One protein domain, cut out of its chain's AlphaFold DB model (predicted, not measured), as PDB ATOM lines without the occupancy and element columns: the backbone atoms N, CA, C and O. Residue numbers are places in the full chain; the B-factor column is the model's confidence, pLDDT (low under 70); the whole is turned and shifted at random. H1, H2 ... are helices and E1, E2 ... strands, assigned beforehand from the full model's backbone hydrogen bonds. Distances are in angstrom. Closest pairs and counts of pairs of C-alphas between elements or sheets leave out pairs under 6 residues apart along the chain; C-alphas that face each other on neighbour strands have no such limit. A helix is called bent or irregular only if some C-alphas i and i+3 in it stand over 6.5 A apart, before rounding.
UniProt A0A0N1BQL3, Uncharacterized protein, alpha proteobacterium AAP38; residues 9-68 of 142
ATOM      1  N   VAL A   9     109.461 139.907 171.446       90.88
ATOM      2  CA  VAL A   9     110.149 141.006 172.116       90.88
ATOM      3  C   VAL A   9     110.372 140.593 173.558       90.88
ATOM      4  O   VAL A   9     109.425 140.237 174.263       90.88
ATOM      5  N   LEU A  10     111.627 140.631 173.979       91.56
ATOM      6  CA  LEU A  10     112.043 140.503 175.363       91.56
ATOM      7  C   LEU A  10     112.211 141.891 175.952       91.56
ATOM      8  O   LEU A  10     112.795 142.759 175.310       91.56
ATOM      9  N   THR A  11     111.748 142.088 177.178       93.44
ATOM     10  CA  THR A  11     111.895 143.361 177.881       93.44
ATOM     11  C   THR A  11     112.362 143.155 179.311       93.44
ATOM     12  O   THR A  11     112.040 142.156 179.955       93.44
ATOM     13  N   VAL A  12     113.113 144.127 179.825       93.69
ATOM     14  CA  VAL A  12     113.313 144.322 181.262       93.69
ATOM     15  C   VAL A  12     112.751 145.678 181.618       93.69
ATOM     16  O   VAL A  12     113.240 146.703 181.140       93.69
ATOM     17  N   GLY A  13     111.718 145.674 182.452       93.19
ATOM     18  CA  GLY A  13     111.009 146.888 182.817       93.19
ATOM     19  C   GLY A  13     110.519 146.888 184.254       93.19
ATOM     20  O   GLY A  13     110.387 145.846 184.905       93.19
ATOM     21  N   TRP A  14     110.247 148.091 184.736       93.94
ATOM     22  CA  TRP A  14     109.615 148.356 186.010       93.94
ATOM     23  C   TRP A  14     108.103 148.172 185.877       93.94
ATOM     24  O   TRP A  14     107.423 148.977 185.238       93.94
ATOM     25  N   LEU A  15     107.568 147.099 186.463       89.25
ATOM     26  CA  LEU A  15     106.142 146.755 186.343       89.25
ATOM     27  C   LEU A  15     105.316 147.114 187.576       89.25
ATOM     28  O   LEU A  15     104.106 146.910 187.557       89.25
ATOM     29  N   ASN A  16     105.921 147.648 188.640       89.25
ATOM     30  CA  ASN A  16     105.146 148.142 189.772       89.25
ATOM     31  C   ASN A  16     104.543 149.513 189.409       89.25
ATOM     32  O   ASN A  16     105.286 150.493 189.334       89.25
ATOM     33  N   PRO A  17     103.218 149.624 189.192       86.69
ATOM     34  CA  PRO A  17     102.620 150.859 188.697       86.69
ATOM     35  C   PRO A  17     102.581 151.967 189.756       86.69
ATOM     36  O   PRO A  17     102.459 153.133 189.389       86.69
ATOM     37  N   TYR A  18     102.699 151.609 191.039       90.50
ATOM     38  CA  TYR A  18     102.583 152.513 192.186       90.50
ATOM     39  C   TYR A  18     103.907 153.161 192.592       90.50
ATOM     40  O   TYR A  18     103.946 153.968 193.515       90.50
ATOM     41  N   THR A  19     105.005 152.785 191.940       91.38
ATOM     42  CA  THR A  19     106.350 153.278 192.251       91.38
ATOM     43  C   THR A  19     107.098 153.606 190.968       91.38
ATOM     44  O   THR A  19     106.674 153.245 189.867       91.38
ATOM     45  N   GLN A  20     108.212 154.311 191.114       90.31
ATOM     46  CA  GLN A  20     109.151 154.568 190.031       90.31
ATOM     47  C   GLN A  20     110.381 153.671 190.200       90.31
ATOM     48  O   GLN A  20     110.675 153.268 191.332       90.31
ATOM     49  N   PRO A  21     111.085 153.342 189.105       91.56
ATOM     50  CA  PRO A  21     112.386 152.704 189.219       91.56
ATOM     51  C   PRO A  21     113.361 153.596 190.010       91.56
ATOM     52  O   PRO A  21     113.134 154.804 190.127       91.56
ATOM     53  N   PRO A  22     114.438 153.016 190.563       90.50
ATOM     54  CA  PRO A  22     115.478 153.778 191.246       90.50
ATOM     55  C   PRO A  22     115.995 154.938 190.382       90.50
ATOM     56  O   PRO A  22     116.234 154.768 189.188       90.50
ATOM     57  N   ALA A  23     116.147 156.120 190.987       87.25
ATOM     58  CA  ALA A  23     116.484 157.362 190.280       87.25
ATOM     59  C   ALA A  23     117.884 157.354 189.636       87.25
ATOM     60  O   ALA A  23     118.176 158.182 188.783       87.25
ATOM     61  N   ASP A  24     118.738 156.423 190.054       87.75
ATOM     62  CA  ASP A  24     120.077 156.162 189.529       87.75
ATOM     63  C   ASP A  24     120.082 155.198 188.331       87.75
ATOM     64  O   ASP A  24     121.148 154.855 187.821       87.75
ATOM     65  N   THR A  25     118.914 154.732 187.879       86.19
ATOM     66  CA  THR A  25     118.817 153.812 186.745       86.19
ATOM     67  C   THR A  25     118.550 154.554 185.437       86.19
ATOM     68  O   THR A  25     117.515 155.202 185.285       86.19
ATOM     69  N   ASP A  26     119.424 154.365 184.448       87.75
ATOM     70  CA  ASP A  26     119.193 154.838 183.082       87.75
ATOM     71  C   ASP A  26     118.087 154.017 182.408       87.75
ATOM     72  O   ASP A  26     118.258 152.848 182.052       87.75
ATOM     73  N   THR A  27     116.925 154.642 182.239       89.56
ATOM     74  CA  THR A  27     115.766 154.048 181.561       89.56
ATOM     75  C   THR A  27     115.547 154.661 180.179       89.56
ATOM     76  O   THR A  27     115.784 155.847 179.972       89.56
ATOM     77  N   ILE A  28     115.022 153.862 179.252       88.25
ATOM     78  CA  ILE A  28     114.667 154.255 177.884       88.25
ATOM     79  C   ILE A  28     113.444 155.187 177.876       88.25
ATOM     80  O   ILE A  28     113.418 156.164 177.135       88.25
ATOM     81  N   ASP A  29     112.424 154.892 178.689       88.62
ATOM     82  CA  ASP A  29     111.126 155.591 178.695       88.62
ATOM     83  C   ASP A  29     110.614 155.931 180.111       88.62
ATOM     84  O   ASP A  29     109.422 156.155 180.323       88.62
ATOM     85  N   GLY A  30     111.502 155.933 181.106       88.31
ATOM     86  CA  GLY A  30     111.144 156.101 182.517       88.31
ATOM     87  C   GLY A  30     110.816 154.796 183.245       88.31
ATOM     88  O   GLY A  30     110.646 154.817 184.464       88.31
ATOM     89  N   ARG A  31     110.697 153.656 182.542       90.31
ATOM     90  CA  ARG A  31     110.393 152.347 183.161       90.31
ATOM     91  C   ARG A  31     111.125 151.167 182.535       90.31
ATOM     92  O   ARG A  31     111.298 150.154 183.204       90.31
ATOM     93  N   LEU A  32     111.534 151.256 181.282       91.44
ATOM     94  CA  LEU A  32     112.211 150.196 180.550       91.44
ATOM     95  C   LEU A  32     113.727 150.394 180.609       91.44
ATOM     96  O   LEU A  32     114.202 151.490 180.347       91.44
ATOM     97  N   VAL A  33     114.496 149.347 180.902       92.88
ATOM     98  CA  VAL A  33     115.978 149.402 180.869       92.88
ATOM     99  C   VAL A  33     116.570 148.600 179.726       92.88
ATOM    100  O   VAL A  33     117.724 148.786 179.362       92.88
ATOM    101  N   TRP A  34     115.786 147.689 179.149       92.94
ATOM    102  CA  TRP A  34     116.239 146.878 178.031       92.94
ATOM    103  C   TRP A  34     115.075 146.316 177.233       92.94
ATOM    104  O   TRP A  34     114.049 145.920 177.791       92.94
ATOM    105  N   THR A  35     115.268 146.250 175.920       92.50
ATOM    106  CA  THR A  35     114.367 145.588 174.983       92.50
ATOM    107  C   THR A  35     115.171 144.933 173.870       92.50
ATOM    108  O   THR A  35     116.171 145.487 173.412       92.50
ATOM    109  N   CYS A  36     114.758 143.743 173.447       90.38
ATOM    110  CA  CYS A  36     115.410 142.997 172.381       90.38
ATOM    111  C   CYS A  36     114.387 142.193 171.580       90.38
ATOM    112  O   CYS A  36     113.580 141.456 172.146       90.38
ATOM    113  N   THR A  37     114.449 142.297 170.254       89.56
ATOM    114  CA  THR A  37     113.647 141.464 169.356       89.56
ATOM    115  C   THR A  37     114.406 140.184 169.023       89.56
ATOM    116  O   THR A  37     115.468 140.222 168.408       89.56
ATOM    117  N   VAL A  38     113.827 139.041 169.379       85.94
ATOM    118  CA  VAL A  38     114.340 137.706 169.068       85.94
ATOM    119  C   VAL A  38     113.510 137.113 167.935       85.94
ATOM    120  O   VAL A  38     112.321 136.836 168.102       85.94
ATOM    121  N   LEU A  39     114.138 136.922 166.772       80.44
ATOM    122  CA  LEU A  39     113.469 136.425 165.563       80.44
ATOM    123  C   LEU A  39     113.193 134.915 165.598       80.44
ATOM    124  O   LEU A  39     112.240 134.458 164.969       80.44
ATOM    125  N   ASP A  40     114.003 134.162 166.345       83.06
ATOM    126  CA  ASP A  40     113.850 132.724 166.573       83.06
ATOM    127  C   ASP A  40     114.013 132.409 168.065       83.06
ATOM    128  O   ASP A  40     115.083 132.595 168.654       83.06
ATOM    129  N   ARG A  41     112.940 131.890 168.675       78.44
ATOM    130  CA  ARG A  41     112.906 131.524 170.097       78.44
ATOM    131  C   ARG A  41     113.962 130.496 170.498       78.44
ATOM    132  O   ARG A  41     114.280 130.420 171.682       78.44
ATOM    133  N   ALA A  42     114.518 129.727 169.561       84.38
ATOM    134  CA  ALA A  42     115.610 128.802 169.861       84.38
ATOM    135  C   ALA A  42     116.823 129.507 170.502       84.38
ATOM    136  O   ALA A  42     117.513 128.901 171.320       84.38
ATOM    137  N   TYR A  43     117.036 130.792 170.197       85.06
ATOM    138  CA  TYR A  43     118.163 131.586 170.700       85.06
ATOM    139  C   TYR A  43     117.808 132.473 171.894       85.06
ATOM    140  O   TYR A  43     118.677 133.147 172.439       85.06
ATOM    141  N   GLU A  44     116.551 132.466 172.338       85.38
ATOM    142  CA  GLU A  44     116.059 133.399 173.352       85.38
ATOM    143  C   GLU A  44     116.871 133.340 174.650       85.38
ATOM    144  O   GLU A  44     117.266 134.379 175.174       85.38
ATOM    145  N   ARG A  45     117.164 132.133 175.155       85.94
ATOM    146  CA  ARG A  45     117.948 131.983 176.392       85.94
ATOM    147  C   ARG A  45     119.379 132.483 176.236       85.94
ATOM    148  O   ARG A  45     119.878 133.107 177.159       85.94
ATOM    149  N   ALA A  46     120.015 132.227 175.092       89.62
ATOM    150  CA  ALA A  46     121.382 132.675 174.838       89.62
ATOM    151  C   ALA A  46     121.452 134.209 174.794       89.62
ATOM    152  O   ALA A  46     122.265 134.806 175.489       89.62
ATOM    153  N   VAL A  47     120.513 134.842 174.082       88.06
ATOM    154  CA  VAL A  47     120.389 136.307 174.020       88.06
ATOM    155  C   VAL A  47     120.133 136.904 175.405       88.06
ATOM    156  O   VAL A  47     120.711 137.933 175.749       88.06
ATOM    157  N   GLN A  48     119.285 136.264 176.219       86.31
ATOM    158  CA  GLN A  48     119.076 136.688 177.603       86.31
ATOM    159  C   GLN A  48     120.369 136.583 178.413       86.31
ATOM    160  O   GLN A  48     120.760 137.560 179.035       86.31
ATOM    161  N   GLU A  49     121.028 135.427 178.421       88.56
ATOM    162  CA  GLU A  49     122.255 135.198 179.192       88.56
ATOM    163  C   GLU A  49     123.346 136.226 178.851       88.56
ATOM    164  O   GLU A  49     123.990 136.763 179.751       88.56
ATOM    165  N   GLU A  50     123.510 136.527 177.561       91.44
ATOM    166  CA  GLU A  50     124.584 137.378 177.053       91.44
ATOM    167  C   GLU A  50     124.308 138.877 177.225       91.44
ATOM    168  O   GLU A  50     125.203 139.632 177.605       91.44
ATOM    169  N   HIS A  51     123.078 139.324 176.961       89.62
ATOM    170  CA  HIS A  51     122.793 140.754 176.803       89.62
ATOM    171  C   HIS A  51     121.878 141.345 177.874       89.62
ATOM    172  O   HIS A  51     121.715 142.568 177.916       89.62
ATOM    173  N   ARG A  52     121.245 140.528 178.729       85.75
ATOM    174  CA  ARG A  52     120.291 141.071 179.703       85.75
ATOM    175  C   ARG A  52     121.001 141.913 180.772       85.75
ATOM    176  O   ARG A  52     122.031 141.494 181.311       85.75
ATOM    177  N   PRO A  53     120.405 143.040 181.192       87.00
ATOM    178  CA  PRO A  53     120.857 143.751 182.377       87.00
ATOM    179  C   PRO A  53     120.771 142.872 183.628       87.00
ATOM    180  O   PRO A  53     119.808 142.119 183.825       87.00
ATOM    181  N   LYS A  54     121.762 143.009 184.510       87.25
ATOM    182  CA  LYS A  54     121.786 142.345 185.818       87.25
ATOM    183  C   LYS A  54     120.963 143.155 186.819       87.25
ATOM    184  O   LYS A  54     121.499 143.972 187.557       87.25
ATOM    185  N   VAL A  55     119.656 142.917 186.833       87.25
ATOM    186  CA  VAL A  55     118.721 143.501 187.807       87.25
ATOM    187  C   VAL A  55     118.267 142.455 188.820       87.25
ATOM    188  O   VAL A  55     118.180 141.263 188.513       87.25
ATOM    189  N   ARG A  56     117.928 142.892 190.036       87.31
ATOM    190  CA  ARG A  56     117.259 142.019 191.003       87.31
ATOM    191  C   ARG A  56     115.799 141.862 190.593       87.31
ATOM    192  O   ARG A  56     115.016 142.801 190.673       87.31
ATOM    193  N   LEU A  57     115.419 140.666 190.166       81.56
ATOM    194  CA  LEU A  57     114.027 140.386 189.831       81.56
ATOM    195  C   LEU A  57     113.128 140.467 191.060       81.56
ATOM    196  O   LEU A  57     113.578 140.253 192.188       81.56
ATOM    197  N   ALA A  58     111.855 140.775 190.817       78.62
ATOM    198  CA  ALA A  58     110.830 140.952 191.843       78.62
ATOM    199  C   ALA A  58     111.118 142.086 192.850       78.62
ATOM    200  O   ALA A  58     110.395 142.233 193.829       78.62
ATOM    201  N   SER A  59     112.108 142.950 192.587       86.56
ATOM    202  CA  SER A  59     112.310 144.209 193.321       86.56
ATOM    203  C   SER A  59     111.545 145.391 192.705       86.56
ATOM    204  O   SER A  59     111.843 146.537 193.018       86.56
ATOM    205  N   GLY A  60     110.624 145.114 191.776       89.00
ATOM    206  CA  GLY A  60     110.001 146.078 190.861       89.00
ATOM    207  C   GLY A  60     110.431 145.867 189.403       89.00
ATOM    208  O   GLY A  60     109.608 146.019 188.496       89.00
ATOM    209  N   TRP A  61     111.661 145.384 189.188       92.25
ATOM    210  CA  TRP A  61     112.154 144.921 187.888       92.25
ATOM    211  C   TRP A  61     111.628 143.532 187.532       92.25
ATOM    212  O   TRP A  61     111.646 142.613 188.358       92.25
ATOM    213  N   ASN A  62     111.195 143.371 186.283       91.31
ATOM    214  CA  ASN A  62     110.645 142.123 185.767       91.31
ATOM    215  C   ASN A  62     111.089 141.865 184.326       91.31
ATOM    216  O   ASN A  62     111.323 142.803 183.563       91.31
ATOM    217  N   TYR A  63     111.130 140.581 183.962       88.56
ATOM    218  CA  TYR A  63     111.231 140.152 182.572       88.56
ATOM    219  C   TYR A  63     109.841 140.094 181.948       88.56
ATOM    220  O   TYR A  63     108.946 139.425 182.466       88.56
ATOM    221  N   GLY A  64     109.681 140.784 180.825       87.38
ATOM    222  CA  GLY A  64     108.525 140.673 179.956       87.38
ATOM    223  C   GLY A  64     108.880 139.905 178.691       87.38
ATOM    224  O   GLY A  64     109.997 139.983 178.178       87.38
ATOM    225  N   TRP A  65     107.907 139.160 178.182       87.00
ATOM    226  CA  TRP A  65     107.983 138.540 176.870       87.00
ATOM    227  C   TRP A  65     106.664 138.761 176.146       87.00
ATOM    228  O   TRP A  65     105.594 138.478 176.690       87.00
ATOM    229  N   THR A  66     106.762 139.229 174.908       86.75
ATOM    230  CA  THR A  66     105.613 139.443 174.033       86.75
ATOM    231  C   THR A  66     105.850 138.720 172.717       86.75
ATOM    232  O   THR A  66     106.826 138.991 172.018       86.75
ATOM    233  N   CYS A  67     104.947 137.808 172.348       83.81
ATOM    234  CA  CYS A  67     104.908 137.258 170.994       83.81
ATOM    235  C   CYS A  67     104.555 138.352 169.989       83.81
ATOM    236  O   CYS A  67     103.518 139.002 170.121       83.81
ATOM    237  N   ILE A  68     105.350 138.470 168.929       81.69
ATOM    238  CA  ILE A  68     104.926 139.151 167.711       81.69
ATOM    239  C   ILE A  68     104.278 138.087 166.833       81.69
ATOM    240  O   ILE A  68     104.947 137.288 166.173       81.69
TER     241      ILE A  68
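AT A GLANCE: This is residues 9 to 68 of the 142 residues of an uncharacterized protein of alpha proteobacterium AAP38 (UniProt A0A0N1BQL3). A small, twisted sheet of three strands has one irregular helix, H1, over one face, nearest to the edge strand E2, and its other face is bare. A long loop, residues 15 to 31, makes one end of the elongated outline, and the first residues of H1 lie at the other. The printed part has 60 residues, with three named strands and one named helix in the order E1, E2, H1, E3; the sheet runs E2, E1, E3, all antiparallel. The class is mixed, helices and strands, and the whole is compact, with a radius of gyration of the C-alphas of 11.9 A and spans of 34 by 22 by 19 A.

HOW THE PARTS SIT: Begin at residues 9 to 14, which are E1, the inner strand. Residues 32 to 38 are E2, which forms a hairpin with E1: the two are antiparallel at 169 degrees, and you will find N 10 and O 36 within hydrogen-bond range at 2.8 A. On the other side of E1 look for E3, residues 61 to 68, antiparallel to it at 152 degrees, with N 11 and O 64 at 2.9 A and N 62 and O 13 at 2.9 A. The sheet is twisted, its C-alphas lying up to 4.0 A off the best plane. H1, residues 41 to 51, is on the sheet at a height over the sheet of 9.9 A, making two layers, a helix on one face of a sheet. It lies over E2 and only just runs along the strands, at 29.7 degrees to E2 on the local plane. The closest C-alphas of E2 and H1 are those of Val 38 and Glu 44, 6.3 A apart. E1 and H1 are near each other, with 5 pairs of C-alphas within 10 A. E2, H1 and E3 form a split strand-helix-strand unit, two strands running the same way with E1 between them, and its crossover is right-handed. H1 is irregular, with C-alphas 42 and 45 at 7.6 A; 5 of its 7 O i to N i+4 pairs are within hydrogen-bond range.

IN THESE COORDINATES: Find C-alpha 9 at (110.149, 141.006, 172.116); from there E1 runs 15.7 A to Trp 14. E2 covers 17.1 A from Leu 32 to Val 38. H1 begins at C-alpha 41, at (112.906, 131.524, 170.097), and spans 15.1 A to His 51. E3 is the longest strand, 22.2 A from Trp 61 to C-alpha 68 at (104.926, 139.151, 167.711).

THE WHOLE: Look for the two C-alphas farthest apart at Ala 23 and Ala 42, 35.1 A, while those of Val 9 and Ile 68 are 7.1 A apart. The link from E1 to E2 is long, 17 residues; that from E2 to H1 is tight, and that from H1 to E3 is short. The printed part has no cut. In the B-factor column the mean pLDDT of the printed part is 88.2, and no printed residue is under 70.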